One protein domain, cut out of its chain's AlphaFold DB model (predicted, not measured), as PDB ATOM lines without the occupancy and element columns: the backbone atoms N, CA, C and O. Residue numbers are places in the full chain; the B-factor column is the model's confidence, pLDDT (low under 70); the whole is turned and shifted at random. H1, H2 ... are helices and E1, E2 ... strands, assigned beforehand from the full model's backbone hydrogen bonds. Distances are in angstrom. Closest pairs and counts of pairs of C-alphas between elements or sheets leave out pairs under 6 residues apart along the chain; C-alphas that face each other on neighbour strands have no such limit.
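This is residues 6 to 218 of the 225 residues of the protein "Mo-nitro_C domain-containing protein" of Cyanobium sp. CACIAM 14 (UniProt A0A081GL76). The model is a compact body of helices with one arm, the strand hairpin E1 and E2, which reaches out from the body at one end of the longest axis. In the body H4 lies nearest to the middle, with H1 and H5 packed alongside it and H6 folded back on H5; H3 and H8 cross this group, the pair H9 and H10 packs on H1 through H9, H2 lies loosely beside H1, and residues 6 to 11 of H1 stick out. The printed part has 213 residues with ten named helices and two named strands, in the order H1 to H9, E1, E2, H10, and its class is mostly helix. The one sheet has the order E1, E2 and is antiparallel. The whole is compact, with a radius of gyration of the C-alphas of 18.1 A, yet elongated in outline, spanning 63 by 39 by 33 A.

Start at the sheet: find C-alpha 176 at (142.068, 94.215, 178.794), where E1, residues 176 to 180, begins and runs 12.9 A; E2, residues 183 to 188, comes back over 14.3 A. After it look for H10, residues 198 to 216, 27.1 A long, which ends at C-alpha 216 at (152.670, 126.997, 178.473). Now go to C-alpha 6 at (145.052, 143.460, 189.525); from there H1, residues 6 to 28, runs 33.4 A. H2 is residues 36 to 49, 20.3 A; H3 is residues 63 to 70; H4, residues 75 to 88, and H5, residues 96 to 109, are 19.9 A each. Then come H6, residues 113 to 120, H7, residues 132 to 135, H8, residues 144 to 150, and H9, residues 158 to 167, 14.2 A long.

In the hairpin E1 and E2 the directions stand at 149 degrees; look for N 178 and O 186 at 2.9 A and N 188 and O 176 at 3.0 A, both within hydrogen-bond range. E1 and E2 are apart from H1 and H4, for instance. Next find H9 and H10, which touch with the C-alphas of Ala 161 and Cys 208 closest, 4.6 A, at a steep tilt of 39 degrees, opposite ways. With its residues 17 to 21 alone H1 touches H9, the closest C-alphas being those of Gln 17 and Ala 159, 7.0 A. The hub is H4, touching four helices. H1 touches it with residues 20 to 28 alone, C-alphas 24 and 84 being closest at 5.8 A, at a shallow tilt of 27 degrees, the same way. H4 and H5 form a helical hairpin at 1 degrees, with the C-alphas of Ala 77 and Leu 109 closest, 6.3 A. H5 and H6 form another, with C-alphas 106 and 113 closest at 6.1 A. H3 touches H5, closest at C-alphas 63 and 108, 6.0 A, at a steep tilt of 62 degrees. H8 touches H6, closest at C-alphas 115 and 146, 5.7 A. H2 is close to H1 but not clearly touching, with C-alphas 46 and 21 closest at 7.6 A, and H7 touches no helix. Every O i to N i+4 pair is within hydrogen-bond range in H1 to H6 and H8 to H10; H7 is too short for such a pair.

The two C-alphas farthest apart are those of Phe 6 and Phe 181, 65.0 A. The printed part has no cut. The links H2 to H3 and H6 to H7 are long. The mean pLDDT of the printed part is 73.1, and 85 residues are under 70, among them residues 31 to 62, 133 to 142 and 169 to 196.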
ATOM      1  N   PHE A   6     144.405 144.645 190.091       40.47
ATOM      2  CA  PHE A   6     145.052 143.460 189.525       40.47
ATOM      3  C   PHE A   6     145.110 142.275 190.508       40.47
ATOM      4  O   PHE A   6     144.912 141.131 190.106       40.47
ATOM      5  N   ILE A   7     145.342 142.540 191.800       50.41
ATOM      6  CA  ILE A   7     145.364 141.512 192.855       50.41
ATOM      7  C   ILE A   7     143.938 141.032 193.149       50.41
ATOM      8  O   ILE A   7     143.714 139.828 193.238       50.41
ATOM      9  N   ASP A   8     142.968 141.952 193.193       55.81
ATOM     10  CA  ASP A   8     141.552 141.610 193.395       55.81
ATOM     11  C   ASP A   8     141.001 140.746 192.240       55.81
ATOM     12  O   ASP A   8     140.236 139.808 192.467       55.81
ATOM     13  N   GLY A   9     141.430 140.996 190.994       54.69
ATOM     14  CA  GLY A   9     141.056 140.179 189.832       54.69
ATOM     15  C   GLY A   9     141.664 138.767 189.828       54.69
ATOM     16  O   GLY A   9     141.011 137.805 189.402       54.69
ATOM     17  N   LEU A  10     142.894 138.622 190.335       58.62
ATOM     18  CA  LEU A  10     143.552 137.324 190.517       58.62
ATOM     19  C   LEU A  10     142.874 136.503 191.620       58.62
ATOM     20  O   LEU A  10     142.607 135.318 191.417       58.62
ATOM     21  N   ASP A  11     142.529 137.133 192.743       67.94
ATOM     22  CA  ASP A  11     141.845 136.465 193.854       67.94
ATOM     23  C   ASP A  11     140.408 136.063 193.483       67.94
ATOM     24  O   ASP A  11     139.977 134.938 193.740       67.94
ATOM     25  N   ALA A  12     139.687 136.917 192.748       71.38
ATOM     26  CA  ALA A  12     138.368 136.583 192.212       71.38
ATOM     27  C   ALA A  12     138.405 135.389 191.241       71.38
ATOM     28  O   ALA A  12     137.501 134.549 191.251       71.38
ATOM     29  N   THR A  13     139.455 135.283 190.420       74.50
ATOM     30  CA  THR A  13     139.644 134.150 189.502       74.50
ATOM     31  C   THR A  13     139.976 132.867 190.254       74.50
ATOM     32  O   THR A  13     139.327 131.850 190.015       74.50
ATOM     33  N   ALA A  14     140.894 132.920 191.220       72.88
ATOM     34  CA  ALA A  14     141.227 131.769 192.056       72.88
ATOM     35  C   ALA A  14     140.017 131.291 192.876       72.88
ATOM     36  O   ALA A  14     139.733 130.097 192.931       72.88
ATOM     37  N   ALA A  15     139.248 132.205 193.472       78.19
ATOM     38  CA  ALA A  15     138.036 131.870 194.217       78.19
ATOM     39  C   ALA A  15     136.964 131.210 193.335       78.19
ATOM     40  O   ALA A  15     136.308 130.260 193.760       78.19
ATOM     41  N   ARG A  16     136.807 131.677 192.092       83.56
ATOM     42  CA  ARG A  16     135.909 131.064 191.106       83.56
ATOM     43  C   ARG A  16     136.367 129.661 190.708       83.56
ATOM     44  O   ARG A  16     135.549 128.750 190.706       83.56
ATOM     45  N   GLN A  17     137.652 129.475 190.411       77.19
ATOM     46  CA  GLN A  17     138.214 128.157 190.089       77.19
ATOM     47  C   GLN A  17     138.013 127.173 191.242       77.19
ATOM     48  O   GLN A  17     137.575 126.049 191.017       77.19
ATOM     49  N   ARG A  18     138.264 127.608 192.483       76.44
ATOM     50  CA  ARG A  18     138.011 126.804 193.686       76.44
ATOM     51  C   ARG A  18     136.554 126.364 193.764       76.44
ATOM     52  O   ARG A  18     136.310 125.175 193.915       76.44
ATOM     53  N   LEU A  19     135.607 127.289 193.599       81.56
ATOM     54  CA  LEU A  19     134.177 126.971 193.628       81.56
ATOM     55  C   LEU A  19     133.769 126.006 192.504       81.56
ATOM     56  O   LEU A  19     132.989 125.089 192.744       81.56
ATOM     57  N   TRP A  20     134.306 126.192 191.296       83.69
ATOM     58  CA  TRP A  20     134.038 125.312 190.160       83.69
ATOM     59  C   TRP A  20     134.490 123.886 190.465       83.69
ATOM     60  O   TRP A  20     133.691 122.954 190.428       83.69
ATOM     61  N   LEU A  21     135.768 123.719 190.799       75.31
ATOM     62  CA  LEU A  21     136.351 122.400 191.020       75.31
ATOM     63  C   LEU A  21     135.753 121.708 192.250       75.31
ATOM     64  O   LEU A  21     135.548 120.498 192.228       75.31
ATOM     65  N   ALA A  22     135.399 122.483 193.278       75.75
ATOM     66  CA  ALA A  22     134.648 122.009 194.431       75.75
ATOM     67  C   ALA A  22     133.319 121.370 194.044       75.75
ATOM     68  O   ALA A  22     133.024 120.252 194.460       75.75
ATOM     69  N   ALA A  23     132.529 122.081 193.241       81.19
ATOM     70  CA  ALA A  23     131.212 121.628 192.830       81.19
ATOM     71  C   ALA A  23     131.304 120.336 192.009       81.19
ATOM     72  O   ALA A  23     130.578 119.390 192.293       81.19
ATOM     73  N   LEU A  24     132.236 120.266 191.050       79.56
ATOM     74  CA  LEU A  24     132.436 119.059 190.238       79.56
ATOM     75  C   LEU A  24     132.885 117.866 191.079       79.56
ATOM     76  O   LEU A  24     132.415 116.755 190.860       79.56
ATOM     77  N   HIS A  25     133.773 118.092 192.049       75.19
ATOM     78  CA  HIS A  25     134.211 117.042 192.962       75.19
ATOM     79  C   HIS A  25     133.054 116.516 193.815       75.19
ATOM     80  O   HIS A  25     132.891 115.308 193.927       75.19
ATOM     81  N   GLN A  26     132.249 117.410 194.395       77.12
ATOM     82  CA  GLN A  26     131.099 117.018 195.208       77.12
ATOM     83  C   GLN A  26     130.058 116.261 194.386       77.12
ATOM     84  O   GLN A  26     129.535 115.263 194.868       77.12
ATOM     85  N   LEU A  27     129.791 116.711 193.155       79.31
ATOM     86  CA  LEU A  27     128.860 116.047 192.245       79.31
ATOM     87  C   LEU A  27     129.316 114.614 191.970       79.31
ATOM     88  O   LEU A  27     128.544 113.690 192.173       79.31
ATOM     89  N   ALA A  28     130.596 114.442 191.624       74.50
ATOM     90  CA  ALA A  28     131.165 113.133 191.322       74.50
ATOM     91  C   ALA A  28     131.061 112.135 192.486       74.50
ATOM     92  O   ALA A  28     131.026 110.944 192.247       74.50
ATOM     93  N   ILE A  29     131.044 112.579 193.747       71.81
ATOM     94  CA  ILE A  29     131.019 111.672 194.910       71.81
ATOM     95  C   ILE A  29     129.638 111.543 195.571       71.81
ATOM     96  O   ILE A  29     129.550 110.917 196.636       71.81
ATOM     97  N   ALA A  30     128.606 112.178 195.004       73.75
ATOM     98  CA  ALA A  30     127.307 112.395 195.643       73.75
ATOM     99  C   ALA A  30     126.472 111.115 195.798       73.75
ATOM    100  O   ALA A  30     125.762 110.964 196.794       73.75
ATOM    101  N   ASP A  31     126.570 110.196 194.844       68.94
ATOM    102  CA  ASP A  31     125.828 108.930 194.798       68.94
ATOM    103  C   ASP A  31     126.440 107.821 195.675       68.94
ATOM    104  O   ASP A  31     125.757 106.876 196.066       68.94
ATOM    105  N   GLY A  32     127.705 107.984 196.072       63.72
ATOM    106  CA  GLY A  32     128.430 107.027 196.898       63.72
ATOM    107  C   GLY A  32     129.217 105.972 196.118       63.72
ATOM    108  O   GLY A  32     129.788 105.095 196.768       63.72
ATOM    109  N   ASP A  33     129.336 106.089 194.794       59.75
ATOM    110  CA  ASP A  33     129.984 105.079 193.939       59.75
ATOM    111  C   ASP A  33     131.515 105.061 194.047       59.75
ATOM    112  O   ASP A  33     132.178 104.099 193.654       59.75
ATOM    113  N   PHE A  34     132.099 106.084 194.668       60.31
ATOM    114  CA  PHE A  34     133.534 106.154 194.924       60.31
ATOM    115  C   PHE A  34     133.910 105.488 196.251       60.31
ATOM    116  O   PHE A  34     133.387 105.825 197.322       60.31
ATOM    117  N   SER A  35     134.910 104.606 196.222       58.06
ATOM    118  CA  SER A  35     135.501 104.070 197.446       58.06
ATOM    119  C   SER A  35     136.225 105.172 198.242       58.06
ATOM    120  O   SER A  35     136.682 106.166 197.670       58.06
ATOM    121  N   PRO A  36     136.416 105.011 199.567       62.62
ATOM    122  CA  PRO A  36     137.147 105.990 200.376       62.62
ATOM    123  C   PRO A  36     138.562 106.295 199.853       62.62
ATOM    124  O   PRO A  36     139.033 107.423 199.971       62.62
ATOM    125  N   GLY A  37     139.229 105.305 199.247       55.62
ATOM    126  CA  GLY A  37     140.551 105.482 198.642       55.62
ATOM    127  C   GLY A  37     140.523 106.326 197.366       55.62
ATOM    128  O   GLY A  37     141.386 107.179 197.181       55.62
ATOM    129  N   GLU A  38     139.518 106.144 196.509       56.72
ATOM    130  CA  GLU A  38     139.353 106.950 195.289       56.72
ATOM    131  C   GLU A  38     138.964 108.394 195.621       56.72
ATOM    132  O   GLU A  38     139.514 109.326 195.031       56.72
ATOM    133  N   LYS A  39     138.108 108.586 196.636       60.97
ATOM    134  CA  LYS A  39     137.786 109.915 197.181       60.97
ATOM    135  C   LYS A  39     139.046 110.635 197.667       60.97
ATOM    136  O   LYS A  39     139.243 111.800 197.335       60.97
ATOM    137  N   GLN A  40     139.935 109.941 198.383       65.81
ATOM    138  CA  GLN A  40     141.189 110.530 198.863       65.81
ATOM    139  C   GLN A  40     142.122 110.941 197.713       65.81
ATOM    140  O   GLN A  40     142.682 112.032 197.740       65.81
ATOM    141  N   LEU A  41     142.260 110.108 196.675       62.53
ATOM    142  CA  LEU A  41     143.118 110.412 195.522       62.53
ATOM    143  C   LEU A  41     142.653 111.658 194.754       62.53
ATOM    144  O   LEU A  41     143.481 112.483 194.355       62.53
ATOM    145  N   LEU A  42     141.341 111.814 194.564       62.84
ATOM    146  CA  LEU A  42     140.754 113.002 193.940       62.84
ATOM    147  C   LEU A  42     140.960 114.255 194.800       62.84
ATOM    148  O   LEU A  42     141.307 115.321 194.286       62.84
ATOM    149  N   ALA A  43     140.811 114.118 196.114       65.94
ATOM    150  CA  ALA A  43     140.954 115.208 197.064       65.94
ATOM    151  C   ALA A  43     142.414 115.704 197.187       65.94
ATOM    152  O   ALA A  43     142.684 116.913 197.174       65.94
ATOM    153  N   ASP A  44     143.381 114.782 197.212       67.44
ATOM    154  CA  ASP A  44     144.816 115.089 197.208       67.44
ATOM    155  C   ASP A  44     145.231 115.823 195.923       67.44
ATOM    156  O   ASP A  44     146.061 116.736 195.934       67.44
ATOM    157  N   GLU A  45     144.646 115.437 194.789       65.19
ATOM    158  CA  GLU A  45     144.862 116.088 193.501       65.19
ATOM    159  C   GLU A  45     144.313 117.516 193.478       65.19
ATOM    160  O   GLU A  45     144.993 118.449 193.040       65.19
ATOM    161  N   LEU A  46     143.100 117.698 193.987       64.19
ATOM    162  CA  LEU A  46     142.449 118.994 194.050       64.19
ATOM    163  C   LEU A  46     143.257 119.980 194.911       64.19
ATOM    164  O   LEU A  46     143.519 121.108 194.488       64.19
ATOM    165  N   THR A  47     143.756 119.515 196.058       68.75
ATOM    166  CA  THR A  47     144.629 120.287 196.958       68.75
ATOM    167  C   THR A  47     145.947 120.675 196.283       68.75
ATOM    168  O   THR A  47     146.468 121.772 196.494       68.75
ATOM    169  N   ARG A  48     146.489 119.805 195.423       66.56
ATOM    170  CA  ARG A  48     147.727 120.071 194.676       66.56
ATOM    171  C   ARG A  48     147.554 121.145 193.607       66.56
ATOM    172  O   ARG A  48     148.480 121.916 193.370       66.56
ATOM    173  N   GLN A  49     146.401 121.179 192.943       60.09
ATOM    174  CA  GLN A  49     146.102 122.173 191.906       60.09
ATOM    175  C   GLN A  49     145.669 123.519 192.484       60.09
ATOM    176  O   GLN A  49     145.900 124.557 191.866       60.09
ATOM    177  N   LEU A  50     145.060 123.506 193.667       64.56
ATOM    178  CA  LEU A  50     144.571 124.687 194.363       64.56
ATOM    179  C   LEU A  50     145.159 124.731 195.780       64.56
ATOM    180  O   LEU A  50     144.451 124.444 196.748       64.56
ATOM    181  N   PRO A  51     146.442 125.104 195.932       65.00
ATOM    182  CA  PRO A  51     147.052 125.214 197.250       65.00
ATOM    183  C   PRO A  51     146.244 126.172 198.143       65.00
ATOM    184  O   PRO A  51     145.879 127.281 197.735       65.00
ATOM    185  N   GLY A  52     145.939 125.714 199.360       62.81
ATOM    186  CA  GLY A  52     145.103 126.428 200.333       62.81
ATOM    187  C   GLY A  52     143.600 126.144 200.237       62.81
ATOM    188  O   GLY A  52     142.830 126.782 200.947       62.81
ATOM    189  N   LEU A  53     143.166 125.219 199.375       63.69
ATOM    190  CA  LEU A  53     141.799 124.707 199.391       63.69
ATOM    191  C   LEU A  53     141.608 123.765 200.589       63.69
ATOM    192  O   LEU A  53     142.292 122.749 200.691       63.69
ATOM    193  N   SER A  54     140.669 124.092 201.473       62.50
ATOM    194  CA  SER A  54     140.174 123.144 202.469       62.50
ATOM    195  C   SER A  54     139.101 122.276 201.822       62.50
ATOM    196  O   SER A  54     138.096 122.787 201.328       62.50
ATOM    197  N   LEU A  55     139.323 120.963 201.808       57.31
ATOM    198  CA  LEU A  55     138.338 119.995 201.321       57.31
ATOM    199  C   LEU A  55     137.088 119.975 202.213       57.31
ATOM    200  O   LEU A  55     135.986 119.750 201.720       57.31
ATOM    201  N   ASP A  56     137.261 120.282 203.501       54.38
ATOM    202  CA  ASP A  56     136.174 120.403 204.474       54.38
ATOM    203  C   ASP A  56     135.265 121.604 204.168       54.38
ATOM    204  O   ASP A  56     134.089 121.577 204.514       54.38
ATOM    205  N   ASP A  57     135.762 122.616 203.447       53.75
ATOM    206  CA  ASP A  57     134.972 123.778 203.012       53.75
ATOM    207  C   ASP A  57     134.216 123.517 201.692       53.75
ATOM    208  O   ASP A  57     133.447 124.367 201.231       53.75
ATOM    209  N   LEU A  58     134.406 122.347 201.062       57.00
ATOM    210  CA  LEU A  58     133.718 121.939 199.830       57.00
ATOM    211  C   LEU A  58     132.307 121.459 200.150       57.00
ATOM    212  O   LEU A  58     131.967 120.291 199.992       57.00
ATOM    213  N   HIS A  59     131.473 122.357 200.645       58.31
ATOM    214  CA  HIS A  59     130.052 122.080 200.774       58.31
ATOM    215  C   HIS A  59     129.370 122.240 199.416       58.31
ATOM    216  O   HIS A  59     129.888 122.929 198.530       58.31
ATOM    217  N   HIS A  60     128.191 121.630 199.265       64.00
ATOM    218  CA  HIS A  60     127.315 121.900 198.128       64.00
ATOM    219  C   HIS A  60     127.239 123.423 197.918       64.00
ATOM    220  O   HIS A  60     126.840 124.149 198.840       64.00
ATOM    221  N   PRO A  61     127.637 123.939 196.743       67.44
ATOM    222  CA  PRO A  61     127.741 125.371 196.540       67.44
ATOM    223  C   PRO A  61     126.353 126.001 196.673       67.44
ATOM    224  O   PRO A  61     125.410 125.634 195.975       67.44
ATOM    225  N   GLY A  62     126.205 126.944 197.605       68.06
ATOM    226  CA  GLY A  62     124.949 127.669 197.763       68.06
ATOM    227  C   GLY A  62     124.637 128.495 196.515       68.06
ATOM    228  O   GLY A  62     125.540 129.098 195.926       68.06
ATOM    229  N   ALA A  63     123.354 128.592 196.156       75.56
ATOM    230  CA  ALA A  63     122.893 129.368 195.005       75.56
ATOM    231  C   ALA A  63     123.504 130.791 194.899       75.56
ATOM    232  O   ALA A  63     123.936 131.169 193.808       75.56
ATOM    233  N   PRO A  64     123.657 131.569 195.997       79.81
ATOM    234  CA  PRO A  64     124.270 132.898 195.922       79.81
ATOM    235  C   PRO A  64     125.743 132.881 195.498       79.81
ATOM    236  O   PRO A  64     126.190 133.789 194.801       79.81
ATOM    237  N   ALA A  65     126.504 131.856 195.899       81.62
ATOM    238  CA  ALA A  65     127.919 131.741 195.557       81.62
ATOM    239  C   ALA A  65     128.105 131.444 194.064       81.62
ATOM    240  O   ALA A  65     128.967 132.051 193.424       81.62
ATOM    241  N   LEU A  66     127.261 130.569 193.505       84.31
ATOM    242  CA  LEU A  66     127.253 130.257 192.076       84.31
ATOM    243  C   LEU A  66     126.918 131.500 191.244       84.31
ATOM    244  O   LEU A  66     127.706 131.898 190.386       84.31
ATOM    245  N   VAL A  67     125.810 132.177 191.559       86.88
ATOM    246  CA  VAL A  67     125.386 133.398 190.850       86.88
ATOM    247  C   VAL A  67     126.452 134.485 190.922       86.88
ATOM    248  O   VAL A  67     126.761 135.114 189.913       86.88
ATOM    249  N   HIS A  68     127.046 134.699 192.096       86.69
ATOM    250  CA  HIS A  68     128.060 135.732 192.278       86.69
ATOM    251  C   HIS A  68     129.330 135.476 191.453       86.69
ATOM    252  O   HIS A  68     129.939 136.424 190.961       86.69
ATOM    253  N   ARG A  69     129.758 134.214 191.316       85.69
ATOM    254  CA  ARG A  69     131.036 133.866 190.674       85.69
ATOM    255  C   ARG A  69     130.921 133.582 189.180       85.69
ATOM    256  O   ARG A  69     131.864 133.886 188.454       85.69
ATOM    257  N   PHE A  70     129.809 133.008 188.731       88.19
ATOM    258  CA  PHE A  70     129.603 132.636 187.330       88.19
ATOM    259  C   PHE A  70     128.701 133.628 186.585       88.19
ATOM    260  O   PHE A  70     128.850 133.800 185.377       88.19
ATOM    261  N   GLY A  71     127.829 134.344 187.298       88.25
ATOM    262  CA  GLY A  71     126.788 135.173 186.698       88.25
ATOM    263  C   GLY A  71     125.618 134.340 186.169       88.25
ATOM    264  O   GLY A  71     125.719 133.131 185.997       88.25
ATOM    265  N   VAL A  72     124.491 134.999 185.918       92.75
ATOM    266  CA  VAL A  72     123.277 134.364 185.381       92.75
ATOM    267  C   VAL A  72     123.273 134.481 183.858       92.75
ATOM    268  O   VAL A  72     123.544 135.561 183.335       92.75
ATOM    269  N   GLY A  73     122.975 133.391 183.148       90.38
ATOM    270  CA  GLY A  73     122.862 133.364 181.686       90.38
ATOM    271  C   GLY A  73     124.170 133.650 180.940       90.38
ATOM    272  O   GLY A  73     124.138 134.017 179.767       90.38
ATOM    273  N   THR A  74     125.322 133.559 181.612       89.69
ATOM    274  CA  THR A  74     126.622 133.866 181.002       89.69
ATOM    275  C   THR A  74     127.220 132.626 180.325       89.69
ATOM    276  O   THR A  74     126.970 131.508 180.779       89.69
ATOM    277  N   PRO A  75     128.096 132.795 179.315       85.50
ATOM    278  CA  PRO A  75     128.838 131.672 178.730       85.50
ATOM    279  C   PRO A  75     129.651 130.895 179.773       85.50
ATOM    280  O   PRO A  75     129.735 129.678 179.732       85.50
ATOM    281  N   LEU A  76     130.189 131.606 180.765       85.31
ATOM    282  CA  LEU A  76     130.958 131.019 181.855       85.31
ATOM    283  C   LEU A  76     130.101 130.118 182.763       85.31
ATOM    284  O   LEU A  76     130.565 129.073 183.212       85.31
ATOM    285  N   ALA A  77     128.865 130.528 183.054       89.88
ATOM    286  CA  ALA A  77     127.909 129.710 183.792       89.88
ATOM    287  C   ALA A  77     127.476 128.485 182.980       89.88
ATOM    288  O   ALA A  77     127.288 127.402 183.534       89.88
ATOM    289  N   GLU A  78     127.361 128.649 181.662       89.50
ATOM    290  CA  GLU A  78     127.065 127.553 180.755       89.50
ATOM    291  C   GLU A  78     128.213 126.537 180.707       89.50
ATOM    292  O   GLU A  78     127.965 125.352 180.892       89.50
ATOM    293  N   ASP A  79     129.468 126.973 180.576       84.38
ATOM    294  CA  ASP A  79     130.644 126.093 180.645       84.38
ATOM    295  C   ASP A  79     130.713 125.325 181.969       84.38
ATOM    296  O   ASP A  79     131.014 124.127 181.984       84.38
ATOM    297  N   PHE A  80     130.386 125.993 183.081       87.25
ATOM    298  CA  PHE A  80     130.264 125.347 184.385       87.25
ATOM    299  C   PHE A  80     129.232 124.220 184.351       87.25
ATOM    300  O   PHE A  80     129.580 123.071 184.638       87.25
ATOM    301  N   LEU A  81     127.996 124.506 183.941       90.81
ATOM    302  CA  LEU A  81     126.944 123.491 183.919       90.81
ATOM    303  C   LEU A  81     127.259 122.364 182.925       90.81
ATOM    304  O   LEU A  81     127.032 121.199 183.235       90.81
ATOM    305  N   ARG A  82     127.838 122.676 181.763       86.94
ATOM    306  CA  ARG A  82     128.273 121.676 180.778       86.94
ATOM    307  C   ARG A  82     129.301 120.724 181.366       86.94
ATOM    308  O   ARG A  82     129.187 119.515 181.188       86.94
ATOM    309  N   SER A  83     130.284 121.258 182.091       80.12
ATOM    310  CA  SER A  83     131.272 120.429 182.774       80.12
ATOM    311  C   SER A  83     130.631 119.556 183.854       80.12
ATOM    312  O   SER A  83     130.971 118.385 183.938       80.12
ATOM    313  N   ALA A  84     129.657 120.074 184.607       86.44
ATOM    314  CA  ALA A  84     128.919 119.313 185.614       86.44
ATOM    315  C   ALA A  84     128.120 118.156 184.999       86.44
ATOM    316  O   ALA A  84     128.265 117.019 185.438       86.44
ATOM    317  N   VAL A  85     127.349 118.422 183.941       87.12
ATOM    318  CA  VAL A  85     126.611 117.390 183.193       87.12
ATOM    319  C   VAL A  85     127.568 116.336 182.643       87.12
ATOM    320  O   VAL A  85     127.293 115.149 182.733       87.12
ATOM    321  N   LEU A  86     128.720 116.746 182.114       78.31
ATOM    322  CA  LEU A  86     129.719 115.803 181.627       78.31
ATOM    323  C   LEU A  86     130.263 114.894 182.738       78.31
ATOM    324  O   LEU A  86     130.430 113.701 182.503       78.31
ATOM    325  N   VAL A  87     130.563 115.454 183.916       76.75
ATOM    326  CA  VAL A  87     131.060 114.691 185.073       76.75
ATOM    327  C   VAL A  87     130.021 113.673 185.527       76.75
ATOM    328  O   VAL A  87     130.359 112.503 185.663       76.75
ATOM    329  N   ALA A  88     128.774 114.108 185.700       81.38
ATOM    330  CA  ALA A  88     127.686 113.253 186.169       81.38
ATOM    331  C   ALA A  88     127.312 112.144 185.175       81.38
ATOM    332  O   ALA A  88     126.724 111.153 185.556       81.38
ATOM    333  N   LEU A  89     127.635 112.301 183.889       77.12
ATOM    334  CA  LEU A  89     127.357 111.300 182.853       77.12
ATOM    335  C   LEU A  89     128.599 110.465 182.484       77.12
ATOM    336  O   LEU A  89     128.579 109.692 181.518       77.12
ATOM    337  N   ALA A  90     129.715 110.638 183.198       71.06
ATOM    338  CA  ALA A  90     131.007 110.061 182.830       71.06
ATOM    339  C   ALA A  90     131.065 108.532 182.985       71.06
ATOM    340  O   ALA A  90     131.819 107.866 182.266       71.06
ATOM    341  N   ASP A  91     130.277 107.958 183.886       68.75
ATOM    342  CA  ASP A  91     130.198 106.514 184.103       68.75
ATOM    343  C   ASP A  91     129.062 105.861 183.281       68.75
ATOM    344  O   ASP A  91     129.052 104.645 183.084       68.75
ATOM    345  N   GLY A  92     128.158 106.661 182.713       72.69
ATOM    346  CA  GLY A  92     127.011 106.202 181.938       72.69
ATOM    347  C   GLY A  92     125.735 105.977 182.756       72.69
ATOM    348  O   GLY A  92     124.780 105.421 182.215       72.69
ATOM    349  N   HIS A  93     125.685 106.414 184.008       77.62
ATOM    350  CA  HIS A  93     124.453 106.493 184.781       77.62
ATOM    351  C   HIS A  93     124.292 107.910 185.316       77.62
ATOM    352  O   HIS A  93     125.253 108.654 185.415       77.62
ATOM    353  N   LEU A  94     123.059 108.305 185.611       84.56
ATOM    354  CA  LEU A  94     122.789 109.555 186.306       84.56
ATOM    355  C   LEU A  94     121.871 109.257 187.479       84.56
ATOM    356  O   LEU A  94     120.712 108.861 187.296       84.56
ATOM    357  N   SER A  95     122.397 109.428 188.685       86.88
ATOM    358  CA  SER A  95     121.643 109.199 189.911       86.88
ATOM    359  C   SER A  95     120.607 110.314 190.150       86.88
ATOM    360  O   SER A  95     120.765 111.446 189.673       86.88
ATOM    361  N   PRO A  96     119.546 110.054 190.938       89.06
ATOM    362  CA  PRO A  96     118.570 111.087 191.293       89.06
ATOM    363  C   PRO A  96     119.189 112.302 191.994       89.06
ATOM    364  O   PRO A  96     118.726 113.425 191.790       89.06
ATOM    365  N   ILE A  97     120.230 112.086 192.810       88.06
ATOM    366  CA  ILE A  97     120.893 113.159 193.558       88.06
ATOM    367  C   ILE A  97     121.714 114.063 192.634       88.06
ATOM    368  O   ILE A  97     121.636 115.284 192.749       88.06
ATOM    369  N   GLU A  98     122.430 113.498 191.662       87.94
ATOM    370  CA  GLU A  98     123.154 114.291 190.666       87.94
ATOM    371  C   GLU A  98     122.188 115.077 189.782       87.94
ATOM    372  O   GLU A  98     122.393 116.268 189.554       87.94
ATOM    373  N   LEU A  99     121.095 114.451 189.329       90.69
ATOM    374  CA  LEU A  99     120.075 115.133 188.530       90.69
ATOM    375  C   LEU A  99     119.425 116.290 189.301       90.69
ATOM    376  O   LEU A  99     119.188 117.355 188.730       90.69
ATOM    377  N   GLU A 100     119.162 116.114 190.598       91.31
ATOM    378  CA  GLU A 100     118.658 117.184 191.460       91.31
ATOM    379  C   GLU A 100     119.631 118.368 191.513       91.31
ATOM    380  O   GLU A 100     119.207 119.521 191.394       91.31
ATOM    381  N   TRP A 101     120.931 118.099 191.633       90.75
ATOM    382  CA  TRP A 101     121.956 119.139 191.682       90.75
ATOM    383  C   TRP A 101     122.102 119.854 190.341       90.75
ATOM    384  O   TRP A 101     122.129 121.085 190.304       90.75
ATOM    385  N   LEU A 102     122.125 119.111 189.233       92.00
ATOM    386  CA  LEU A 102     122.177 119.676 187.885       92.00
ATOM    387  C   LEU A 102     120.954 120.553 187.598       92.00
ATOM    388  O   LEU A 102     121.106 121.662 187.079       92.00
ATOM    389  N   ARG A 103     119.754 120.106 187.997       93.62
ATOM    390  CA  ARG A 103     118.524 120.903 187.893       93.62
ATOM    391  C   ARG A 103     118.631 122.177 188.718       93.62
ATOM    392  O   ARG A 103     118.396 123.264 188.196       93.62
ATOM    393  N   HIS A 104     119.042 122.063 189.978       92.12
ATOM    394  CA  HIS A 104     119.189 123.219 190.853       92.12
ATOM    395  C   HIS A 104     120.196 124.240 190.299       92.12
ATOM    396  O   HIS A 104     119.920 125.440 190.276       92.12
ATOM    397  N   TRP A 105     121.353 123.792 189.810       93.12
ATOM    398  CA  TRP A 105     122.361 124.687 189.237       93.12
ATOM    399  C   TRP A 105     121.893 125.316 187.926       93.12
ATOM    400  O   TRP A 105     122.144 126.502 187.715       93.12
ATOM    401  N   SER A 106     121.167 124.575 187.088       95.00
ATOM    402  CA  SER A 106     120.530 125.107 185.879       95.00
ATOM    403  C   SER A 106     119.521 126.212 186.193       95.00
ATOM    404  O   SER A 106     119.572 127.277 185.578       95.00
ATOM    405  N   GLU A 107     118.656 126.011 187.191       93.75
ATOM    406  CA  GLU A 107     117.671 127.003 187.635       93.75
ATOM    407  C   GLU A 107     118.343 128.280 188.154       93.75
ATOM    408  O   GLU A 107     117.991 129.393 187.758       93.75
ATOM    409  N   VAL A 108     119.343 128.122 189.024       93.44
ATOM    410  CA  VAL A 108     120.049 129.233 189.672       93.44
ATOM    411  C   VAL A 108     120.860 130.053 188.670       93.44
ATOM    412  O   VAL A 108     120.867 131.283 188.733       93.44
ATOM    413  N   LEU A 109     121.550 129.384 187.748       94.00
ATOM    414  CA  LEU A 109     122.394 130.027 186.744       94.00
ATOM    415  C   LEU A 109     121.620 130.435 185.484       94.00
ATOM    416  O   LEU A 109     122.157 131.176 184.666       94.00
ATOM    417  N   GLN A 110     120.369 129.993 185.342       95.06
ATOM    418  CA  GLN A 110     119.507 130.190 184.174       95.06
ATOM    419  C   GLN A 110     120.155 129.755 182.851       95.06
ATOM    420  O   GLN A 110     120.029 130.440 181.835       95.06
ATOM    421  N   VAL A 111     120.818 128.600 182.847       93.94
ATOM    422  CA  VAL A 111     121.453 128.010 181.656       93.94
ATOM    423  C   VAL A 111     121.113 126.525 181.533       93.94
ATOM    424  O   VAL A 111     120.857 125.864 182.535       93.94
ATOM    425  N   GLY A 112     121.134 125.984 180.313       91.31
ATOM    426  CA  GLY A 112     121.039 124.539 180.056       91.31
ATOM    427  C   GLY A 112     119.675 123.886 180.315       91.31
ATOM    428  O   GLY A 112     119.611 122.663 180.364       91.31
ATOM    429  N   GLN A 113     118.592 124.658 180.440       92.56
ATOM    430  CA  GLN A 113     117.259 124.145 180.792       92.56
ATOM    431  C   GLN A 113     116.786 123.050 179.833       92.56
ATOM    432  O   GLN A 113     116.361 122.000 180.285       92.56
ATOM    433  N   ALA A 114     116.958 123.250 178.522       89.31
ATOM    434  CA  ALA A 114     116.568 122.256 177.523       89.31
ATOM    435  C   ALA A 114     117.276 120.903 177.723       89.31
ATOM    436  O   ALA A 114     116.659 119.861 177.564       89.31
ATOM    437  N   VAL A 115     118.553 120.912 178.124       89.75
ATOM    438  CA  VAL A 115     119.307 119.676 178.386       89.75
ATOM    439  C   VAL A 115     118.844 119.011 179.675       89.75
ATOM    440  O   VAL A 115     118.731 117.791 179.719       89.75
ATOM    441  N   ILE A 116     118.558 119.790 180.718       91.38
ATOM    442  CA  ILE A 116     117.995 119.244 181.955       91.38
ATOM    443  C   ILE A 116     116.604 118.655 181.704       91.38
ATOM    444  O   ILE A 116     116.316 117.572 182.204       91.38
ATOM    445  N   ASP A 117     115.771 119.317 180.903       89.31
ATOM    446  CA  ASP A 117     114.455 118.812 180.510       89.31
ATOM    447  C   ASP A 117     114.581 117.509 179.709       89.31
ATOM    448  O   ASP A 117     113.863 116.548 179.988       89.31
ATOM    449  N   ASP A 118     115.523 117.429 178.763       86.50
ATOM    450  CA  ASP A 118     115.812 116.195 178.022       86.50
ATOM    451  C   ASP A 118     116.207 115.052 178.980       86.50
ATOM    452  O   ASP A 118     115.682 113.942 178.868       86.50
ATOM    453  N   LEU A 119     117.067 115.325 179.970       86.88
ATOM    454  CA  LEU A 119     117.477 114.344 180.985       86.88
ATOM    455  C   LEU A 119     116.317 113.928 181.900       86.88
ATOM    456  O   LEU A 119     116.168 112.747 182.197       86.88
ATOM    457  N   LEU A 120     115.461 114.861 182.324       86.06
ATOM    458  CA  LEU A 120     114.288 114.570 183.162       86.06
ATOM    459  C   LEU A 120     113.253 113.688 182.454       86.06
ATOM    460  O   LEU A 120     112.505 112.969 183.115       86.06
ATOM    461  N   ASN A 121     113.200 113.749 181.125       84.31
ATOM    462  CA  ASN A 121     112.309 112.932 180.307       84.31
ATOM    463  C   ASN A 121     112.943 111.597 179.875       84.31
ATOM    464  O   ASN A 121     112.284 110.799 179.199       84.31
ATOM    465  N   ALA A 122     114.199 111.339 180.246       82.56
ATOM    466  CA  ALA A 122     114.885 110.098 179.924       82.56
ATOM    467  C   ALA A 122     114.294 108.898 180.693       82.56
ATOM    468  O   ALA A 122     113.764 109.054 181.798       82.56
ATOM    469  N   PRO A 123     114.381 107.672 180.142       80.00
ATOM    470  CA  PRO A 123     113.934 106.472 180.837       80.00
ATOM    471  C   PRO A 123     114.712 106.254 182.141       80.00
ATOM    472  O   PRO A 123     115.942 106.248 182.152       80.00
ATOM    473  N   THR A 124     113.989 106.008 183.232       83.25
ATOM    474  CA  THR A 124     114.572 105.723 184.549       83.25
ATOM    475  C   THR A 124     114.412 104.256 184.930       83.25
ATOM    476  O   THR A 124     113.370 103.636 184.689       83.25
ATOM    477  N   SER A 125     115.410 103.722 185.623       82.62
ATOM    478  CA  SER A 125     115.342 102.451 186.339       82.62
ATOM    479  C   SER A 125     114.381 102.520 187.534       82.62
ATOM    480  O   SER A 125     113.841 103.571 187.883       82.62
ATOM    481  N   ARG A 126     114.121 101.373 188.179       80.62
ATOM    482  CA  ARG A 126     113.173 101.272 189.312       80.62
ATOM    483  C   ARG A 126     113.567 102.105 190.534       80.62
ATOM    484  O   ARG A 126     112.703 102.446 191.332       80.62
ATOM    485  N   ASP A 127     114.854 102.363 190.691       83.56
ATOM    486  CA  ASP A 127     115.470 103.191 191.728       83.56
ATOM    487  C   ASP A 127     115.519 104.685 191.355       83.56
ATOM    488  O   ASP A 127     115.940 105.501 192.168       83.56
ATOM    489  N   GLY A 128     115.055 105.053 190.155       83.06
ATOM    490  CA  GLY A 128     115.086 106.422 189.643       83.06
ATOM    491  C   GLY A 128     116.379 106.795 188.912       83.06
ATOM    492  O   GLY A 128     116.464 107.908 188.406       83.06
ATOM    493  N   THR A 129     117.356 105.888 188.818       84.44
ATOM    494  CA  THR A 129     118.614 106.120 188.094       84.44
ATOM    495  C   THR A 129     118.357 106.139 186.589       84.44
ATOM    496  O   THR A 129     117.725 105.223 186.052       84.44
ATOM    497  N   ILE A 130     118.844 107.157 185.886       83.06
ATOM    498  CA  ILE A 130     118.795 107.200 184.422       83.06
ATOM    499  C   ILE A 130     119.984 106.395 183.901       83.06
ATOM    500  O   ILE A 130     121.137 106.744 184.144       83.06
ATOM    501  N   ASP A 131     119.704 105.318 183.175       76.50
ATOM    502  CA  ASP A 131     120.733 104.594 182.431       76.50
ATOM    503  C   ASP A 131     120.876 105.263 181.064       76.50
ATOM    504  O   ASP A 131     120.004 105.130 180.211       76.50
ATOM    505  N   ILE A 132     121.957 106.008 180.838       72.12
ATOM    506  CA  ILE A 132     122.181 106.668 179.544       72.12
ATOM    507  C   ILE A 132     122.837 105.728 178.522       72.12
ATOM    508  O   ILE A 132     122.846 106.025 177.328       72.12
ATOM    509  N   ARG A 133     123.332 104.556 178.940       64.88
ATOM    510  CA  ARG A 133     123.948 103.555 178.048       64.88
ATOM    511  C   ARG A 133     122.919 102.919 177.107       64.88
ATOM    512  O   ARG A 133     123.296 102.389 176.063       64.88
ATOM    513  N   CYS A 134     121.625 103.013 177.435       56.06
ATOM    514  CA  CYS A 134     120.526 102.496 176.612       56.06
ATOM    515  C   CYS A 134     120.233 103.303 175.327       56.06
ATOM    516  O   CYS A 134     119.342 102.931 174.565       56.06
ATOM    517  N   ASP A 135     121.049 104.316 175.002       52.69
ATOM    518  CA  ASP A 135     121.106 104.950 173.670       52.69
ATOM    519  C   ASP A 135     121.630 103.993 172.565       52.69
ATOM    520  O   ASP A 135     121.906 104.400 171.438       52.69
ATOM    521  N   THR A 136     121.763 102.696 172.873       50.50
ATOM    522  CA  THR A 136     121.990 101.616 171.909       50.50
ATOM    523  C   THR A 136     120.685 100.865 171.593       50.50
ATOM    524  O   THR A 136     119.986 100.347 172.460       50.50
ATOM    525  N   ASP A 137     120.367 100.838 170.299       49.97
ATOM    526  CA  ASP A 137     119.325 100.086 169.583       49.97
ATOM    527  C   ASP A 137     117.835 100.359 169.889       49.97
ATOM    528  O   ASP A 137     117.020 100.180 168.981       49.97
ATOM    529  N   GLN A 138     117.432 100.807 171.086       47.41
ATOM    530  CA  GLN A 138     115.999 100.972 171.416       47.41
ATOM    531  C   GLN A 138     115.469 102.412 171.296       47.41
ATOM    532  O   GLN A 138     114.343 102.574 170.826       47.41
ATOM    533  N   HIS A 139     116.254 103.447 171.629       53.44
ATOM    534  CA  HIS A 139     115.858 104.866 171.524       53.44
ATOM    535  C   HIS A 139     116.983 105.737 170.928       53.44
ATOM    536  O   HIS A 139     117.619 106.493 171.659       53.44
ATOM    537  N   PRO A 140     117.252 105.643 169.613       56.28
ATOM    538  CA  PRO A 140     118.318 106.414 168.983       56.28
ATOM    539  C   PRO A 140     118.051 107.920 169.094       56.28
ATOM    540  O   PRO A 140     117.031 108.414 168.607       56.28
ATOM    541  N   GLY A 141     118.988 108.641 169.706       65.88
ATOM    542  CA  GLY A 141     119.026 110.103 169.710       65.88
ATOM    543  C   GLY A 141     118.512 110.763 170.986       65.88
ATOM    544  O   GLY A 141     118.410 111.991 171.027       65.88
ATOM    545  N   LEU A 142     118.249 109.984 172.043       69.12
ATOM    546  CA  LEU A 142     117.884 110.507 173.365       69.12
ATOM    547  C   LEU A 142     118.922 111.519 173.871       69.12
ATOM    548  O   LEU A 142     118.577 112.540 174.455       69.12
ATOM    549  N   LEU A 143     120.201 111.250 173.606       74.81
ATOM    550  CA  LEU A 143     121.302 112.098 174.051       74.81
ATOM    551  C   LEU A 143     121.803 113.064 172.982       74.81
ATOM    552  O   LEU A 143     122.771 113.772 173.231       74.81
ATOM    553  N   ASP A 144     121.186 113.157 171.805       79.88
ATOM    554  CA  ASP A 144     121.720 114.005 170.730       79.88
ATOM    555  C   ASP A 144     121.658 115.496 171.070       79.88
ATOM    556  O   ASP A 144     122.521 116.267 170.639       79.88
ATOM    557  N   GLY A 145     120.650 115.911 171.844       82.69
ATOM    558  CA  GLY A 145     120.578 117.252 172.427       82.69
ATOM    559  C   GLY A 145     121.741 117.499 173.382       82.69
ATOM    560  O   GLY A 145     122.482 118.469 173.216       82.69
ATOM    561  N   VAL A 146     121.962 116.562 174.307       84.38
ATOM    562  CA  VAL A 146     123.051 116.606 175.291       84.38
ATOM    563  C   VAL A 146     124.423 116.592 174.613       84.38
ATOM    564  O   VAL A 146     125.267 117.413 174.950       84.38
ATOM    565  N   ARG A 147     124.644 115.738 173.609       83.25
ATOM    566  CA  ARG A 147     125.889 115.641 172.829       83.25
ATOM    567  C   ARG A 147     126.214 116.951 172.125       83.25
ATOM    568  O   ARG A 147     127.269 117.522 172.376       83.25
ATOM    569  N   ARG A 148     125.279 117.463 171.311       85.31
ATOM    570  CA  ARG A 148     125.446 118.741 170.595       85.31
ATOM    571  C   ARG A 148     125.662 119.895 171.548       85.31
ATOM    572  O   ARG A 148     126.388 120.829 171.222       85.31
ATOM    573  N   TRP A 149     125.008 119.845 172.705       87.44
ATOM    574  CA  TRP A 149     125.295 120.782 173.761       87.44
ATOM    575  C   TRP A 149     126.750 120.573 174.196       87.44
ATOM    576  O   TRP A 149     127.554 121.430 173.872       87.44
ATOM    577  N   LEU A 150     127.162 119.465 174.809       83.25
ATOM    578  CA  LEU A 150     128.536 119.237 175.301       83.25
ATOM    579  C   LEU A 150     129.663 119.492 174.271       83.25
ATOM    580  O   LEU A 150     130.754 119.933 174.643       83.25
ATOM    581  N   ASP A 151     129.406 119.308 172.977       83.62
ATOM    582  CA  ASP A 151     130.322 119.685 171.893       83.62
ATOM    583  C   ASP A 151     130.649 121.190 171.862       83.62
ATOM    584  O   ASP A 151     131.646 121.582 171.269       83.62
ATOM    585  N   GLY A 152     129.887 122.041 172.539       81.81
ATOM    586  CA  GLY A 152     130.151 123.471 172.704       81.81
ATOM    587  C   GLY A 152     131.124 123.840 173.829       81.81
ATOM    588  O   GLY A 152     131.404 125.021 173.988       81.81
ATOM    589  N   ILE A 153     131.630 122.888 174.628       77.50
ATOM    590  CA  ILE A 153     132.566 123.218 175.719       77.50
ATOM    591  C   ILE A 153     133.907 123.688 175.145       77.50
ATOM    592  O   ILE A 153     134.668 122.896 174.582       77.50
ATOM    593  N   GLU A 154     134.248 124.949 175.387       78.25
ATOM    594  CA  GLU A 154     135.561 125.518 175.085       78.25
ATOM    595  C   GLU A 154     136.238 125.954 176.392       78.25
ATOM    596  O   GLU A 154     135.958 127.035 176.907       78.25
ATOM    597  N   PRO A 155     137.139 125.134 176.970       71.06
ATOM    598  CA  PRO A 155     137.747 125.446 178.256       71.06
ATOM    599  C   PRO A 155     138.625 126.701 178.150       71.06
ATOM    600  O   PRO A 155     139.788 126.641 177.751       71.06
ATOM    601  N   ALA A 156     138.083 127.859 178.525       71.94
ATOM    602  CA  ALA A 156     138.824 129.117 178.508       71.94
ATOM    603  C   ALA A 156     139.883 129.176 179.624       71.94
ATOM    604  O   ALA A 156     140.949 129.777 179.452       71.94
ATOM    605  N   ASP A 157     139.606 128.528 180.758       75.75
ATOM    606  CA  ASP A 157     140.431 128.561 181.963       75.75
ATOM    607  C   ASP A 157     141.418 127.366 182.030       75.75
ATOM    608  O   ASP A 157     140.987 126.209 182.059       75.75
ATOM    609  N   PRO A 158     142.745 127.607 182.110       76.69
ATOM    610  CA  PRO A 158     143.755 126.550 182.216       76.69
ATOM    611  C   PRO A 158     143.647 125.665 183.465       76.69
ATOM    612  O   PRO A 158     144.128 124.535 183.442       76.69
ATOM    613  N   ALA A 159     143.095 126.154 184.577       68.88
ATOM    614  CA  ALA A 159     142.894 125.337 185.776       68.88
ATOM    615  C   ALA A 159     141.764 124.324 185.553       68.88
ATOM    616  O   ALA A 159     141.933 123.135 185.823       68.88
ATOM    617  N   VAL A 160     140.657 124.780 184.959       69.75
ATOM    618  CA  VAL A 160     139.525 123.926 184.569       69.75
ATOM    619  C   VAL A 160     139.973 122.895 183.529       69.75
ATOM    620  O   VAL A 160     139.694 121.708 183.685       69.75
ATOM    621  N   ALA A 161     140.757 123.305 182.526       81.38
ATOM    622  CA  ALA A 161     141.314 122.395 181.524       81.38
ATOM    623  C   ALA A 161     142.180 121.282 182.148       81.38
ATOM    624  O   ALA A 161     142.034 120.112 181.796       81.38
ATOM    625  N   ARG A 162     143.052 121.621 183.109       76.44
ATOM    626  CA  ARG A 162     143.896 120.649 183.835       76.44
ATOM    627  C   ARG A 162     143.077 119.657 184.650       76.44
ATOM    628  O   ARG A 162     143.398 118.469 184.652       76.44
ATOM    629  N   PHE A 163     142.034 120.137 185.321       69.62
ATOM    630  CA  PHE A 163     141.123 119.278 186.064       69.62
ATOM    631  C   PHE A 163     140.389 118.310 185.134       69.62
ATOM    632  O   PHE A 163     140.444 117.105 185.359       69.62
ATOM    633  N   LEU A 164     139.797 118.806 184.044       73.38
ATOM    634  CA  LEU A 164     139.084 117.978 183.067       73.38
ATOM    635  C   LEU A 164     140.000 116.932 182.412       73.38
ATOM    636  O   LEU A 164     139.599 115.786 182.251       73.38
ATOM    637  N   VAL A 165     141.254 117.276 182.100       76.38
ATOM    638  CA  VAL A 165     142.261 116.316 181.596       76.38
ATOM    639  C   VAL A 165     142.626 115.250 182.631       76.38
ATOM    640  O   VAL A 165     143.112 114.185 182.269       76.38
ATOM    641  N   ARG A 166     142.445 115.493 183.923       67.94
ATOM    642  CA  ARG A 166     142.705 114.472 184.949       67.94
ATOM    643  C   ARG A 166     141.479 113.635 185.256       67.94
ATOM    644  O   ARG A 166     141.622 112.436 185.456       67.94
ATOM    645  N   LEU A 167     140.311 114.266 185.241       66.62
ATOM    646  CA  LEU A 167     139.033 113.603 185.435       66.62
ATOM    647  C   LEU A 167     138.712 112.654 184.275       66.62
ATOM    648  O   LEU A 167     138.316 111.520 184.507       66.62
ATOM    649  N   ILE A 168     138.907 113.102 183.031       70.19
ATOM    650  CA  ILE A 168     138.630 112.309 181.830       70.19
ATOM    651  C   ILE A 168     139.877 111.476 181.516       70.19
ATOM    652  O   ILE A 168     140.869 112.046 181.052       70.19
ATOM    653  N   PRO A 169     139.885 110.152 181.740       60.84
ATOM    654  CA  PRO A 169     141.093 109.349 181.597       60.84
ATOM    655  C   PRO A 169     141.603 109.320 180.144       60.84
ATOM    656  O   PRO A 169     140.832 109.352 179.189       60.84
ATOM    657  N   ALA A 170     142.930 109.258 179.966       62.94
ATOM    658  CA  ALA A 170     143.572 109.206 178.641       62.94
ATOM    659  C   ALA A 170     143.368 107.868 177.914       62.94
ATOM    660  O   ALA A 170     143.524 107.786 176.699       62.94
ATOM    661  N   GLN A 171     143.081 106.816 178.680       58.25
ATOM    662  CA  GLN A 171     142.868 105.448 178.223       58.25
ATOM    663  C   GLN A 171     141.725 104.860 179.045       58.25
ATOM    664  O   GLN A 171     141.602 105.179 180.226       58.25
ATOM    665  N   CYS A 172     140.904 103.997 178.450       57.94
ATOM    666  CA  CYS A 172     139.890 103.263 179.195       57.94
ATOM    667  C   CYS A 172     140.583 102.190 180.063       57.94
ATOM    668  O   CYS A 172     141.068 101.206 179.503       57.94
ATOM    669  N   PRO A 173     140.621 102.314 181.408       51.84
ATOM    670  CA  PRO A 173     141.365 101.386 182.272       51.84
ATOM    671  C   PRO A 173     140.778  99.962 182.297       51.84
ATOM    672  O   PRO A 173     141.368  99.047 182.870       51.84
ATOM    673  N   PHE A 174     139.616  99.769 181.670       50.22
ATOM    674  CA  PHE A 174     138.877  98.512 181.630       50.22
ATOM    675  C   PHE A 174     139.105  97.692 180.354       50.22
ATOM    676  O   PHE A 174     138.674  96.542 180.308       50.22
ATOM    677  N   GLU A 175     139.798  98.233 179.341       60.12
ATOM    678  CA  GLU A 175     140.147  97.443 178.155       60.12
ATOM    679  C   GLU A 175     141.306  96.508 178.469       60.12
ATOM    680  O   GLU A 175     142.459  96.930 178.585       60.12
ATOM    681  N   ARG A 176     141.018  95.218 178.624       56.06
ATOM    682  CA  ARG A 176     142.068  94.215 178.794       56.06
ATOM    683  C   ARG A 176     141.636  92.852 178.293       56.06
ATOM    684  O   ARG A 176     140.482  92.443 178.428       56.06
ATOM    685  N   ASP A 177     142.608  92.122 177.770       52.31
ATOM    686  CA  ASP A 177     142.450  90.715 177.437       52.31
ATOM    687  C   ASP A 177     142.736  89.855 178.674       52.31
ATOM    688  O   ASP A 177     143.793  89.958 179.294       52.31
ATOM    689  N   VAL A 178     141.791  88.986 179.036       50.88
ATOM    690  CA  VAL A 178     141.984  87.968 180.072       50.88
ATOM    691  C   VAL A 178     142.486  86.695 179.395       50.88
ATOM    692  O   VAL A 178     141.750  86.022 178.668       50.88
ATOM    693  N   THR A 179     143.757  86.366 179.624       37.94
ATOM    694  CA  THR A 179     144.398  85.149 179.108       37.94
ATOM    695  C   THR A 179     144.550  84.094 180.204       37.94
ATOM    696  O   THR A 179     145.143  84.378 181.243       37.94
ATOM    697  N   LEU A 180     144.101  82.860 179.954       32.34
ATOM    698  CA  LEU A 180     144.435  81.674 180.757       32.34
ATOM    699  C   LEU A 180     145.255  80.708 179.897       32.34
ATOM    700  O   LEU A 180     144.920  80.457 178.743       32.34
ATOM    701  N   PHE A 181     146.334  80.165 180.466       46.22
ATOM    702  CA  PHE A 181     147.215  79.189 179.806       46.22
ATOM    703  C   PHE A 181     147.780  79.635 178.442       46.22
ATOM    704  O   PHE A 181     148.021  78.807 177.570       46.22
ATOM    705  N   GLY A 182     147.997  80.941 178.250       50.38
ATOM    706  CA  GLY A 182     148.538  81.488 176.999       50.38
ATOM    707  C   GLY A 182     147.510  81.683 175.878       50.38
ATOM    708  O   GLY A 182     147.894  82.084 174.784       50.38
ATOM    709  N   TRP A 183     146.218  81.462 176.144       37.97
ATOM    710  CA  TRP A 183     145.132  81.673 175.184       37.97
ATOM    711  C   TRP A 183     144.198  82.789 175.663       37.97
ATOM    712  O   TRP A 183     143.864  82.869 176.847       37.97
ATOM    713  N   LYS A 184     143.777  83.663 174.742       52.91
ATOM    714  CA  LYS A 184     142.801  84.736 174.993       52.91
ATOM    715  C   LYS A 184     141.425  84.116 175.256       52.91
ATOM    716  O   LYS A 184     140.839  83.540 174.344       52.91
ATOM    717  N   VAL A 185     140.935  84.210 176.496       61.22
ATOM    718  CA  VAL A 185     139.662  83.599 176.928       61.22
ATOM    719  C   VAL A 185     138.511  84.585 176.807       61.22
ATOM    720  O   VAL A 185     137.460  84.242 176.278       61.22
ATOM    721  N   VAL A 186     138.715  85.818 177.270       42.88
ATOM    722  CA  VAL A 186     137.711  86.885 177.224       42.88
ATOM    723  C   VAL A 186     138.407  88.200 176.904       42.88
ATOM    724  O   VAL A 186     139.396  88.562 177.541       42.88
ATOM    725  N   HIS A 187     137.882  88.910 175.910       55.97
ATOM    726  CA  HIS A 187     138.187  90.317 175.681       55.97
ATOM    727  C   HIS A 187     137.193  91.141 176.495       55.97
ATOM    728  O   HIS A 187     135.989  91.027 176.261       55.97
ATOM    729  N   ILE A 188     137.674  91.931 177.453       48.12
ATOM    730  CA  ILE A 188     136.840  92.916 178.140       48.12
ATOM    731  C   ILE A 188     136.863  94.170 177.259       48.12
ATOM    732  O   ILE A 188     137.929  94.785 177.147       48.12
ATOM    733  N   PRO A 189     135.749  94.518 176.583       50.47
ATOM    734  CA  PRO A 189     135.711  95.694 175.731       50.47
ATOM    735  C   PRO A 189     135.926  96.944 176.584       50.47
ATOM    736  O   PRO A 189     135.574  96.958 177.769       50.47
ATOM    737  N   PRO A 190     136.481  98.014 176.007       54.91
ATOM    738  CA  PRO A 190     136.614  99.241 176.754       54.91
ATOM    739  C   PRO A 190     135.217  99.789 177.095       54.91
ATOM    740  O   PRO A 190     134.335  99.834 176.234       54.91
ATOM    741  N   MET A 191     135.023 100.290 178.319       54.09
ATOM    742  CA  MET A 191     133.820 101.050 178.697       54.09
ATOM    743  C   MET A 191     133.548 102.240 177.761       54.09
ATOM    744  O   MET A 191     132.415 102.702 177.688       54.09
ATOM    745  N   CYS A 192     134.534 102.710 176.987       52.81
ATOM    746  CA  CYS A 192     134.312 103.734 175.970       52.81
ATOM    747  C   CYS A 192     133.456 103.306 174.767       52.81
ATOM    748  O   CYS A 192     132.997 104.172 174.033       52.81
ATOM    749  N   LYS A 193     133.176 102.010 174.578       50.91
ATOM    750  CA  LYS A 193     132.123 101.555 173.650       50.91
ATOM    751  C   LYS A 193     130.723 101.528 174.273       50.91
ATOM    752  O   LYS A 193     129.759 101.293 173.556       50.91
ATOM    753  N   ILE A 194     130.626 101.725 175.587       55.38
ATOM    754  CA  ILE A 194     129.383 101.656 176.369       55.38
ATOM    755  C   ILE A 194     128.952 103.059 176.819       55.38
ATOM    756  O   ILE A 194     127.756 103.324 176.888       55.38
ATOM    757  N   ASN A 195     129.896 103.974 177.090       66.19
ATOM    758  CA  ASN A 195     129.562 105.361 177.410       66.19
ATOM    759  C   ASN A 195     129.094 106.101 176.135       66.19
ATOM    760  O   ASN A 195     129.898 106.321 175.223       66.19
ATOM    761  N   PRO A 196     127.826 106.543 176.076       67.19
ATOM    762  CA  PRO A 196     127.246 107.196 174.902       67.19
ATOM    763  C   PRO A 196     127.809 108.606 174.624       67.19
ATOM    764  O   PRO A 196     127.518 109.175 173.570       67.19
ATOM    765  N   LEU A 197     128.597 109.171 175.543       72.25
ATOM    766  CA  LEU A 197     129.271 110.470 175.451       72.25
ATOM    767  C   LEU A 197     130.793 110.340 175.295       72.25
ATOM    768  O   LEU A 197     131.528 111.307 175.502       72.25
ATOM    769  N   TYR A 198     131.302 109.152 174.957       74.75
ATOM    770  CA  TYR A 198     132.743 108.935 174.836       74.75
ATOM    771  C   TYR A 198     133.421 109.896 173.850       74.75
ATOM    772  O   TYR A 198     134.447 110.487 174.187       74.75
ATOM    773  N   GLU A 199     132.838 110.096 172.666       75.88
ATOM    774  CA  GLU A 199     133.388 111.013 171.660       75.88
ATOM    775  C   GLU A 199     133.471 112.447 172.206       75.88
ATOM    776  O   GLU A 199     134.503 113.105 172.067       75.88
ATOM    777  N   GLN A 200     132.439 112.903 172.926       80.00
ATOM    778  CA  GLN A 200     132.413 114.213 173.589       80.00
ATOM    779  C   GLN A 200     133.507 114.325 174.662       80.00
ATOM    780  O   GLN A 200     134.195 115.346 174.741       80.00
ATOM    781  N   LEU A 201     133.703 113.279 175.473       76.38
ATOM    782  CA  LEU A 201     134.736 113.222 176.512       76.38
ATOM    783  C   LEU A 201     136.146 113.289 175.909       76.38
ATOM    784  O   LEU A 201     136.979 114.075 176.366       76.38
ATOM    785  N   VAL A 202     136.419 112.508 174.859       79.50
ATOM    786  CA  VAL A 202     137.715 112.506 174.160       79.50
ATOM    787  C   VAL A 202     137.965 113.843 173.468       79.50
ATOM    788  O   VAL A 202     139.046 114.418 173.628       79.50
ATOM    789  N   ALA A 203     136.971 114.373 172.753       82.75
ATOM    790  CA  ALA A 203     137.061 115.671 172.094       82.75
ATOM    791  C   ALA A 203     137.304 116.798 173.107       82.75
ATOM    792  O   ALA A 203     138.167 117.654 172.896       82.75
ATOM    793  N   LEU A 204     136.610 116.787 174.251       83.50
ATOM    794  CA  LEU A 204     136.861 117.748 175.317       83.50
ATOM    795  C   LEU A 204     138.263 117.603 175.902       83.50
ATOM    796  O   LEU A 204     138.962 118.605 176.030       83.50
ATOM    797  N   ARG A 205     138.702 116.379 176.218       83.44
ATOM    798  CA  ARG A 205     140.059 116.133 176.718       83.44
ATOM    799  C   ARG A 205     141.102 116.710 175.761       83.44
ATOM    800  O   ARG A 205     142.031 117.373 176.216       83.44
ATOM    801  N   PHE A 206     140.936 116.498 174.456       86.31
ATOM    802  CA  PHE A 206     141.818 117.062 173.437       86.31
ATOM    803  C   PHE A 206     141.822 118.598 173.465       86.31
ATOM    804  O   PHE A 206     142.890 119.198 173.576       86.31
ATOM    805  N   ARG A 207     140.648 119.244 173.472       87.25
ATOM    806  CA  ARG A 207     140.539 120.713 173.580       87.25
ATOM    807  C   ARG A 207     141.214 121.257 174.837       87.25
ATOM    808  O   ARG A 207     141.927 122.258 174.769       87.25
ATOM    809  N   CYS A 208     141.038 120.583 175.971       85.50
ATOM    810  CA  CYS A 208     141.712 120.936 177.214       85.50
ATOM    811  C   CYS A 208     143.238 120.820 177.091       85.50
ATOM    812  O   CYS A 208     143.942 121.722 177.534       85.50
ATOM    813  N   LEU A 209     143.766 119.754 176.478       86.00
ATOM    814  CA  LEU A 209     145.208 119.599 176.250       86.00
ATOM    815  C   LEU A 209     145.764 120.726 175.371       86.00
ATOM    816  O   LEU A 209     146.710 121.393 175.782       86.00
ATOM    817  N   CYS A 210     145.122 121.027 174.236       87.06
ATOM    818  CA  CYS A 210     145.522 122.143 173.373       87.06
ATOM    819  C   CYS A 210     145.520 123.482 174.122       87.06
ATOM    820  O   CYS A 210     146.412 124.313 173.942       87.06
ATOM    821  N   ARG A 211     144.534 123.699 175.003       87.62
ATOM    822  CA  ARG A 211     144.456 124.905 175.831       87.62
ATOM    823  C   ARG A 211     145.639 125.030 176.790       87.62
ATOM    824  O   ARG A 211     146.129 126.145 176.993       87.62
ATOM    825  N   LEU A 212     146.048 123.922 177.406       84.56
ATOM    826  CA  LEU A 212     147.176 123.873 178.336       84.56
ATOM    827  C   LEU A 212     148.493 124.154 177.610       84.56
ATOM    828  O   LEU A 212     149.235 125.032 178.047       84.56
ATOM    829  N   GLU A 213     148.715 123.512 176.460       86.88
ATOM    830  CA  GLU A 213     149.890 123.740 175.607       86.88
ATOM    831  C   GLU A 213     149.999 125.208 175.162       86.88
ATOM    832  O   GLU A 213     151.054 125.830 175.300       86.88
ATOM    833  N   ALA A 214     148.892 125.809 174.710       83.38
ATOM    834  CA  ALA A 214     148.857 127.218 174.311       83.38
ATOM    835  C   ALA A 214     149.207 128.177 175.466       83.38
ATOM    836  O   ALA A 214     149.787 129.242 175.250       83.38
ATOM    837  N   CYS A 215     148.871 127.810 176.706       75.88
ATOM    838  CA  CYS A 215     149.215 128.598 177.884       75.88
ATOM    839  C   CYS A 215     150.697 128.476 178.256       75.88
ATOM    840  O   CYS A 215     151.322 129.479 178.605       75.88
ATOM    841  N   GLU A 216     151.264 127.275 178.157       68.00
ATOM    842  CA  GLU A 216     152.670 126.997 178.473       68.00
ATOM    843  C   GLU A 216     153.628 127.642 177.455       68.00
ATOM    844  O   GLU A 216     154.676 128.158 177.843       68.00
ATOM    845  N   GLY A 217     153.223 127.755 176.185       57.88
ATOM    846  CA  GLY A 217     153.978 128.471 175.147       57.88
ATOM    847  C   GLY A 217     154.089 129.992 175.352       57.88
ATOM    848  O   GLY A 217     155.016 130.612 174.837       57.88
ATOM    849  N   SER A 218     153.196 130.607 176.136       50.88
ATOM    850  CA  SER A 218     153.205 132.060 176.393       50.88
ATOM    851  C   SER A 218     154.132 132.500 177.538       50.88
ATOM    852  O   SER A 218     154.470 133.677 177.640       50.88
TER     853      SER A 218